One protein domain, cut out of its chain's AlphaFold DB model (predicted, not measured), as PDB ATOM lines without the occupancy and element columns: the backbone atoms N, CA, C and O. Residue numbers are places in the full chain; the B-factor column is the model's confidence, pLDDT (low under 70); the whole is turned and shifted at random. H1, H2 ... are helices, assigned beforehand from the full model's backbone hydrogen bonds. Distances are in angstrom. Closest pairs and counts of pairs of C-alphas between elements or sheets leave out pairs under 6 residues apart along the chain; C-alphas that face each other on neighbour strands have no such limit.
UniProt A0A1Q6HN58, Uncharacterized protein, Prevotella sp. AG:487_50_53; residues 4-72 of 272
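This is residues 4 to 72 of the 272 residues of an uncharacterized protein of Prevotella sp. AG:487_50_53 (UniProt A0A1Q6HN58). Four short helices form two crossed pairs, H1 with H3 and H2 with H4, and the first residues of H1 join the pairs by touching H2. The printed part has 69 residues with four named helices, H1 to H4 in chain order, and no named strand: all helix. It is compact and rounded, with a radius of gyration of the C-alphas of 10.6 A and spans of 28 by 23 by 19 A.

Find C-alpha 4 at (186.312, 170.964, 266.172); from there H1 runs 19.6 A to residue 17. H2, residues 28 to 40, covers 18.5 A. H3 is residues 44 to 53, 14.2 A. H4, residues 61 to 70, runs 14.3 A to C-alpha 70 at (185.609, 187.928, 253.903).

H1 touches H3, about perpendicular at 82 degrees; their closest C-alphas, Gly 15 and Gly 50, are 3.5 A apart. With residues 4 to 8 alone H1 touches H2, closest at C-alphas 4 and 34, 5.7 A. H2 touches H4 at a steep tilt of 49 degrees, closest at C-alphas 35 and 64, 7.5 A. H3 and H4 are near each other; H1 and H4 are apart. In H1, H2, H3 and H4 every O i to N i+4 pair is within hydrogen-bond range.

The farthest C-alphas, Asp 19 and Asn 70, are 28.8 A apart. The printed part has no cut and no long link, and no printed residue is under 70 in pLDDT.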
ATOM      1  N   ILE A   4     185.803 169.656 266.610       95.25
ATOM      2  CA  ILE A   4     186.312 170.964 266.172       95.25
ATOM      3  C   ILE A   4     187.720 171.148 266.737       95.25
ATOM      4  O   ILE A   4     188.646 171.453 265.989       95.25
ATOM      5  N   LYS A   5     187.896 170.891 268.039       95.56
ATOM      6  CA  LYS A   5     189.207 170.960 268.700       95.56
ATOM      7  C   LYS A   5     190.187 169.919 268.151       95.56
ATOM      8  O   LYS A   5     191.343 170.257 267.926       95.56
ATOM      9  N   ARG A   6     189.739 168.683 267.878       95.88
ATOM     10  CA  ARG A   6     190.581 167.652 267.236       95.88
ATOM     11  C   ARG A   6     191.095 168.111 265.874       95.88
ATOM     12  O   ARG A   6     192.301 168.120 265.658       95.88
ATOM     13  N   ASN A   7     190.203 168.558 264.995       96.00
ATOM     14  CA  ASN A   7     190.586 169.029 263.666       96.00
ATOM     15  C   ASN A   7     191.415 170.322 263.707       96.00
ATOM     16  O   ASN A   7     192.288 170.503 262.863       96.00
ATOM     17  N   PHE A   8     191.200 171.197 264.693       96.31
ATOM     18  CA  PHE A   8     192.084 172.339 264.936       96.31
ATOM     19  C   PHE A   8     193.509 171.886 265.288       96.31
ATOM     20  O   PHE A   8     194.466 172.359 264.686       96.31
ATOM     21  N   LEU A   9     193.668 170.942 266.222       96.88
ATOM     22  CA  LEU A   9     194.993 170.428 266.580       96.88
ATOM     23  C   LEU A   9     195.666 169.719 265.397       96.88
ATOM     24  O   LEU A   9     196.861 169.908 265.180       96.88
ATOM     25  N   ARG A  10     194.907 168.964 264.592       95.50
ATOM     26  CA  ARG A  10     195.414 168.336 263.361       95.50
ATOM     27  C   ARG A  10     195.910 169.357 262.344       95.50
ATOM     28  O   ARG A  10     196.990 169.166 261.794       95.50
ATOM     29  N   SER A  11     195.185 170.460 262.126       95.31
ATOM     30  CA  SER A  11     195.626 171.482 261.166       95.31
ATOM     31  C   SER A  11     196.951 172.116 261.577       95.31
ATOM     32  O   SER A  11     197.855 172.236 260.751       95.31
ATOM     33  N   ILE A  12     197.117 172.467 262.853       95.81
ATOM     34  CA  ILE A  12     198.363 173.088 263.309       95.81
ATOM     35  C   ILE A  12     199.517 172.087 263.417       95.81
ATOM     36  O   ILE A  12     200.643 172.451 263.084       95.81
ATOM     37  N   ARG A  13     199.261 170.828 263.807       95.38
ATOM     38  CA  ARG A  13     200.279 169.761 263.836       95.38
ATOM     39  C   ARG A  13     200.783 169.448 262.431       95.38
ATOM     40  O   ARG A  13     201.990 169.466 262.199       95.38
ATOM     41  N   SER A  14     199.868 169.266 261.482       94.12
ATOM     42  CA  SER A  14     200.205 169.029 260.079       94.12
ATOM     43  C   SER A  14     201.006 170.190 259.488       94.12
ATOM     44  O   SER A  14     202.022 169.979 258.828       94.12
ATOM     45  N   GLY A  15     200.623 171.437 259.774       92.94
ATOM     46  CA  GLY A  15     201.307 172.608 259.226       92.94
ATOM     47  C   GLY A  15     202.666 172.909 259.856       92.94
ATOM     48  O   GLY A  15     203.618 173.269 259.151       92.94
ATOM     49  N   ALA A  16     202.769 172.783 261.180       93.06
ATOM     50  CA  ALA A  16     203.989 173.097 261.914       93.06
ATOM     51  C   ALA A  16     205.012 171.962 261.866       93.06
ATOM     52  O   ALA A  16     206.208 172.242 261.839       93.06
ATOM     53  N   PHE A  17     204.548 170.710 261.850       92.94
ATOM     54  CA  PHE A  17     205.385 169.538 262.103       92.94
ATOM     55  C   PHE A  17     205.244 168.419 261.066       92.94
ATOM     56  O   PHE A  17     205.846 167.367 261.242       92.94
ATOM     57  N   ASN A  18     204.480 168.636 259.988       90.56
ATOM     58  CA  ASN A  18     204.239 167.653 258.923       90.56
ATOM     59  C   ASN A  18     203.593 166.344 259.413       90.56
ATOM     60  O   ASN A  18     203.786 165.283 258.829       90.56
ATOM     61  N   ASP A  19     202.804 166.433 260.480       89.50
ATOM     62  CA  ASP A  19     202.013 165.332 261.019       89.50
ATOM     63  C   ASP A  19     200.676 165.218 260.267       89.50
ATOM     64  O   ASP A  19     199.710 165.933 260.547       89.50
ATOM     65  N   THR A  20     200.655 164.380 259.229       85.06
ATOM     66  CA  THR A  20     199.589 164.325 258.218       85.06
ATOM     67  C   THR A  20     198.435 163.391 258.597       85.06
ATOM     68  O   THR A  20     198.110 162.456 257.865       85.06
ATOM     69  N   GLU A  21     197.798 163.632 259.744       87.88
ATOM     70  CA  GLU A  21     196.571 162.921 260.131       87.88
ATOM     71  C   GLU A  21     195.358 163.479 259.343       87.88
ATOM     72  O   GLU A  21     195.191 164.705 259.266       87.88
ATOM     73  N   PRO A  22     194.485 162.635 258.752       87.38
ATOM     74  CA  PRO A  22     193.351 163.115 257.964       87.38
ATOM     75  C   PRO A  22     192.336 163.872 258.829       87.38
ATOM     76  O   PRO A  22     192.105 163.558 260.003       87.38
ATOM     77  N   PHE A  23     191.679 164.874 258.245       91.88
ATOM     78  CA  PHE A  23     190.620 165.612 258.932       91.88
ATOM     79  C   PHE A  23     189.375 164.739 259.082       91.88
ATOM     80  O   PHE A  23     188.939 164.078 258.139       91.88
ATOM     81  N   GLU A  24     188.759 164.765 260.264       93.50
ATOM     82  CA  GLU A  24     187.436 164.167 260.432       93.50
ATOM     83  C   GLU A  24     186.379 165.021 259.710       93.50
ATOM     84  O   GLU A  24     186.419 166.254 259.808       93.50
ATOM     85  N   PRO A  25     185.391 164.409 259.036       92.56
ATOM     86  CA  PRO A  25     184.349 165.150 258.338       92.56
ATOM     87  C   PRO A  25     183.512 165.989 259.313       92.56
ATOM     88  O   PRO A  25     183.052 165.525 260.359       92.56
ATOM     89  N   MET A  26     183.279 167.251 258.955       94.81
ATOM     90  CA  MET A  26     182.509 168.207 259.752       94.81
ATOM     91  C   MET A  26     181.469 168.932 258.900       94.81
ATOM     92  O   MET A  26     181.675 169.178 257.716       94.81
ATOM     93  N   SER A  27     180.359 169.333 259.527       93.69
ATOM     94  CA  SER A  27     179.392 170.227 258.887       93.69
ATOM     95  C   SER A  27     179.989 171.621 258.664       93.69
ATOM     96  O   SER A  27     180.880 172.048 259.400       93.69
ATOM     97  N   ILE A  28     179.440 172.372 257.704       92.12
ATOM     98  CA  ILE A  28     179.855 173.755 257.393       92.12
ATOM     99  C   ILE A  28     179.850 174.641 258.652       92.12
ATOM    100  O   ILE A  28     180.787 175.394 258.900       92.12
ATOM    101  N   PHE A  29     178.842 174.492 259.515       91.25
ATOM    102  CA  PHE A  29     178.769 175.217 260.786       91.25
ATOM    103  C   PHE A  29     179.971 174.946 261.709       91.25
ATOM    104  O   PHE A  29     180.508 175.866 262.327       91.25
ATOM    105  N   LYS A  30     180.406 173.685 261.810       93.75
ATOM    106  CA  LYS A  30     181.575 173.297 262.614       93.75
ATOM    107  C   LYS A  30     182.880 173.792 261.983       93.75
ATOM    108  O   LYS A  30     183.765 174.212 262.722       93.75
ATOM    109  N   TRP A  31     182.965 173.814 260.652       94.12
ATOM    110  CA  TRP A  31     184.077 174.437 259.932       94.12
ATOM    111  C   TRP A  31     184.196 175.928 260.240       94.12
ATOM    112  O   TRP A  31     185.263 176.359 260.657       94.12
ATOM    113  N   ASN A  32     183.108 176.694 260.176       91.00
ATOM    114  CA  ASN A  32     183.141 178.121 260.527       91.00
ATOM    115  C   ASN A  32     183.630 178.354 261.967       91.00
ATOM    116  O   ASN A  32     184.417 179.263 262.219       91.00
ATOM    117  N   LYS A  33     183.222 177.503 262.921       91.62
ATOM    118  CA  LYS A  33     183.755 177.551 264.292       91.62
ATOM    119  C   LYS A  33     185.257 177.275 264.348       91.62
ATOM    120  O   LYS A  33     185.965 178.010 265.022       91.62
ATOM    121  N   LEU A  34     185.737 176.253 263.639       94.56
ATOM    122  CA  LEU A  34     187.166 175.946 263.550       94.56
ATOM    123  C   LEU A  34     187.957 177.130 262.980       94.56
ATOM    124  O   LEU A  34     188.996 177.484 263.528       94.56
ATOM    125  N   LEU A  35     187.466 177.759 261.911       92.56
ATOM    126  CA  LEU A  35     188.145 178.887 261.271       92.56
ATOM    127  C   LEU A  35     188.204 180.119 262.188       92.56
ATOM    128  O   LEU A  35     189.245 180.768 262.268       92.56
ATOM    129  N   ASN A  36     187.149 180.382 262.965       89.75
ATOM    130  CA  ASN A  36     187.190 181.405 264.013       89.75
ATOM    131  C   ASN A  36     188.234 181.086 265.098       89.75
ATOM    132  O   ASN A  36     188.957 181.984 265.525       89.75
ATOM    133  N   ILE A  37     188.365 179.816 265.513       91.88
ATOM    134  CA  ILE A  37     189.430 179.407 266.448       91.88
ATOM    135  C   ILE A  37     190.803 179.709 265.835       91.88
ATOM    136  O   ILE A  37     191.633 180.316 266.503       91.88
ATOM    137  N   ILE A  38     191.033 179.351 264.568       91.88
ATOM    138  CA  ILE A  38     192.302 179.615 263.867       91.88
ATOM    139  C   ILE A  38     192.675 181.103 263.895       91.88
ATOM    140  O   ILE A  38     193.834 181.422 264.167       91.88
ATOM    141  N   ILE A  39     191.709 181.997 263.647       87.62
ATOM    142  CA  ILE A  39     191.920 183.450 263.739       87.62
ATOM    143  C   ILE A  39     192.267 183.841 265.179       87.62
ATOM    144  O   ILE A  39     193.308 184.449 265.405       87.62
ATOM    145  N   SER A  40     191.445 183.441 266.156       85.94
ATOM    146  CA  SER A  40     191.632 183.816 267.570       85.94
ATOM    147  C   SER A  40     192.961 183.341 268.165       85.94
ATOM    148  O   SER A  40     193.502 183.960 269.071       85.94
ATOM    149  N   GLN A  41     193.492 182.228 267.658       89.38
ATOM    150  CA  GLN A  41     194.752 181.647 268.111       89.38
ATOM    151  C   GLN A  41     195.959 182.181 267.328       89.38
ATOM    152  O   GLN A  41     197.080 181.783 267.631       89.38
ATOM    153  N   ASN A  42     195.738 183.049 266.332       88.06
ATOM    154  CA  ASN A  42     196.754 183.609 265.440       88.06
ATOM    155  C   ASN A  42     197.624 182.535 264.749       88.06
ATOM    156  O   ASN A  42     198.849 182.624 264.702       88.06
ATOM    157  N   VAL A  43     196.985 181.478 264.232       91.12
ATOM    158  CA  VAL A  43     197.661 180.323 263.597       91.12
ATOM    159  C   VAL A  43     197.245 180.113 262.141       91.12
ATOM    160  O   VAL A  43     197.318 178.999 261.628       91.12
ATOM    161  N   ILE A  44     196.792 181.169 261.462       91.31
ATOM    162  CA  ILE A  44     196.214 181.094 260.110       91.31
ATOM    163  C   ILE A  44     197.181 180.444 259.119       91.31
ATOM    164  O   ILE A  44     196.842 179.424 258.524       91.31
ATOM    165  N   SER A  45     198.395 180.982 258.984       89.56
ATOM    166  CA  SER A  45     199.388 180.472 258.029       89.56
ATOM    167  C   SER A  45     199.726 178.998 258.285       89.56
ATOM    168  O   SER A  45     199.615 178.163 257.382       89.56
ATOM    169  N   VAL A  46     200.032 178.647 259.540       92.12
ATOM    170  CA  VAL A  46     200.326 177.264 259.939       92.12
ATOM    171  C   VAL A  46     199.145 176.339 259.647       92.12
ATOM    172  O   VAL A  46     199.327 175.287 259.042       92.12
ATOM    173  N   ALA A  47     197.927 176.715 260.031       93.38
ATOM    174  CA  ALA A  47     196.758 175.866 259.835       93.38
ATOM    175  C   ALA A  47     196.428 175.663 258.347       93.38
ATOM    176  O   ALA A  47     196.114 174.542 257.944       93.38
ATOM    177  N   ILE A  48     196.550 176.705 257.519       91.81
ATOM    178  CA  ILE A  48     196.378 176.607 256.062       91.81
ATOM    179  C   ILE A  48     197.435 175.688 255.449       91.81
ATOM    180  O   ILE A  48     197.102 174.842 254.618       91.81
ATOM    181  N   LYS A  49     198.697 175.806 255.876       91.25
ATOM    182  CA  LYS A  49     199.756 174.880 255.457       91.25
ATOM    183  C   LYS A  49     199.408 173.435 255.831       91.25
ATOM    184  O   LYS A  49     199.568 172.548 255.000       91.25
ATOM    185  N   GLY A  50     198.865 173.196 257.023       91.94
ATOM    186  CA  GLY A  50     198.432 171.858 257.432       91.94
ATOM    187  C   GLY A  50     197.267 171.303 256.614       91.94
ATOM    188  O   GLY A  50     197.275 170.133 256.241       91.94
ATOM    189  N   MET A  51     196.288 172.140 256.262       91.31
ATOM    190  CA  MET A  51     195.197 171.741 255.363       91.31
ATOM    191  C   MET A  51     195.717 171.371 253.964       91.31
ATOM    192  O   MET A  51     195.255 170.387 253.387       91.31
ATOM    193  N   LYS A  52     196.711 172.114 253.449       88.56
ATOM    194  CA  LYS A  52     197.407 171.802 252.187       88.56
ATOM    195  C   LYS A  52     198.156 170.467 252.269       88.56
ATOM    196  O   LYS A  52     198.026 169.654 251.363       88.56
ATOM    197  N   ASN A  53     198.891 170.228 253.359       88.44
ATOM    198  CA  ASN A  53     199.670 169.003 253.580       88.44
ATOM    199  C   ASN A  53     198.804 167.731 253.594       88.44
ATOM    200  O   ASN A  53     199.251 166.686 253.135       88.44
ATOM    201  N   CYS A  54     197.556 167.814 254.069       82.75
ATOM    202  CA  CYS A  54     196.608 166.692 254.048       82.75
ATOM    203  C   CYS A  54     195.804 166.597 252.733       82.75
ATOM    204  O   CYS A  54     194.710 166.038 252.730       82.75
ATOM    205  N   ASN A  55     196.287 167.188 251.630       76.81
ATOM    206  CA  ASN A  55     195.617 167.235 250.320       76.81
ATOM    207  C   ASN A  55     194.161 167.732 250.364       76.81
ATOM    208  O   ASN A  55     193.350 167.361 249.516       76.81
ATOM    209  N   TYR A  56     193.813 168.557 251.357       73.88
ATOM    210  CA  TYR A  56     192.436 168.974 251.625       73.88
ATOM    211  C   TYR A  56     191.436 167.814 251.780       73.88
ATOM    212  O   TYR A  56     190.234 168.005 251.583       73.88
ATOM    213  N   GLU A  57     191.891 166.620 252.165       77.69
ATOM    214  CA  GLU A  57     190.999 165.493 252.420       77.69
ATOM    215  C   GLU A  57     189.988 165.873 253.513       77.69
ATOM    216  O   GLU A  57     190.359 166.306 254.605       77.69
ATOM    217  N   ASN A  58     188.694 165.765 253.197       82.38
ATOM    218  CA  ASN A  58     187.571 166.223 254.029       82.38
ATOM    219  C   ASN A  58     187.549 167.732 254.359       82.38
ATOM    220  O   ASN A  58     186.715 168.161 255.163       82.38
ATOM    221  N   VAL A  59     188.401 168.555 253.734       84.44
ATOM    222  CA  VAL A  59     188.432 170.013 253.913       84.44
ATOM    223  C   VAL A  59     187.608 170.693 252.809       84.44
ATOM    224  O   VAL A  59     187.936 170.573 251.628       84.44
ATOM    225  N   PRO A  60     186.555 171.459 253.143       88.50
ATOM    226  CA  PRO A  60     185.740 172.152 252.152       88.50
ATOM    227  C   PRO A  60     186.461 173.415 251.657       88.50
ATOM    228  O   PRO A  60     186.204 174.515 252.150       88.50
ATOM    229  N   TYR A  61     187.367 173.263 250.685       87.12
ATOM    230  CA  TYR A  61     188.244 174.339 250.196       87.12
ATOM    231  C   TYR A  61     187.498 175.642 249.871       87.12
ATOM    232  O   TYR A  61     187.873 176.692 250.383       87.12
ATOM    233  N   GLU A  62     186.395 175.581 249.117       88.12
ATOM    234  CA  GLU A  62     185.598 176.769 248.768       88.12
ATOM    235  C   GLU A  62     185.022 177.486 250.001       88.12
ATOM    236  O   GLU A  62     184.974 178.713 250.053       88.12
ATOM    237  N   THR A  63     184.634 176.731 251.036       88.06
ATOM    238  CA  THR A  63     184.154 177.305 252.304       88.06
ATOM    239  C   THR A  63     185.291 177.996 253.053       88.06
ATOM    240  O   THR A  63     185.115 179.115 253.530       88.06
ATOM    241  N   VAL A  64     186.463 177.358 253.136       90.56
ATOM    242  CA  VAL A  64     187.646 177.918 253.811       90.56
ATOM    243  C   VAL A  64     188.136 179.176 253.096       90.56
ATOM    244  O   VAL A  64     188.354 180.206 253.733       90.56
ATOM    245  N   TYR A  65     188.259 179.115 251.770       89.69
ATOM    246  CA  TYR A  65     188.683 180.241 250.947       89.69
ATOM    247  C   TYR A  65     187.695 181.408 251.037       89.69
ATOM    248  O   TYR A  65     188.104 182.539 251.305       89.69
ATOM    249  N   GLY A  66     186.393 181.137 250.888       90.69
ATOM    250  CA  GLY A  66     185.347 182.152 251.020       90.69
ATOM    251  C   GLY A  66     185.329 182.810 252.402       90.69
ATOM    252  O   GLY A  66     185.183 184.027 252.495       90.69
ATOM    253  N   PHE A  67     185.548 182.036 253.468       91.38
ATOM    254  CA  PHE A  67     185.621 182.557 254.830       91.38
ATOM    255  C   PHE A  67     186.771 183.557 255.001       91.38
ATOM    256  O   PHE A  67     186.523 184.691 255.397       91.38
ATOM    257  N   PHE A  68     188.012 183.188 254.664       89.25
ATOM    258  CA  PHE A  68     189.167 184.081 254.852       89.25
ATOM    259  C   PHE A  68     189.155 185.292 253.919       89.25
ATOM    260  O   PHE A  68     189.556 186.384 254.327       89.25
ATOM    261  N   LYS A  69     188.603 185.142 252.710       89.88
ATOM    262  CA  LYS A  69     188.385 186.267 251.797       89.88
ATOM    263  C   LYS A  69     187.491 187.346 252.420       89.88
ATOM    264  O   LYS A  69     187.775 188.524 252.241       89.88
ATOM    265  N   ASN A  70     186.472 186.968 253.199       88.94
ATOM    266  CA  ASN A  70     185.609 187.928 253.903       88.94
ATOM    267  C   ASN A  70     186.344 188.723 254.999       88.94
ATOM    268  O   ASN A  70     185.881 189.791 255.385       88.94
ATOM    269  N   TYR A  71     187.485 188.221 255.482       82.19
ATOM    270  CA  TYR A  71     188.368 188.905 256.433       82.19
ATOM    271  C   TYR A  71     189.539 189.631 255.747       82.19
ATOM    272  O   TYR A  71     190.439 190.103 256.435       82.19
ATOM    273  N   ASN A  72     189.549 189.732 254.410       85.62
ATOM    274  CA  ASN A  72     190.657 190.278 253.613       85.62
ATOM    275  C   ASN A  72     191.999 189.549 253.824       85.62
ATOM    276  O   ASN A  72     193.061 190.163 253.759       85.62
TER     277      ASN A  72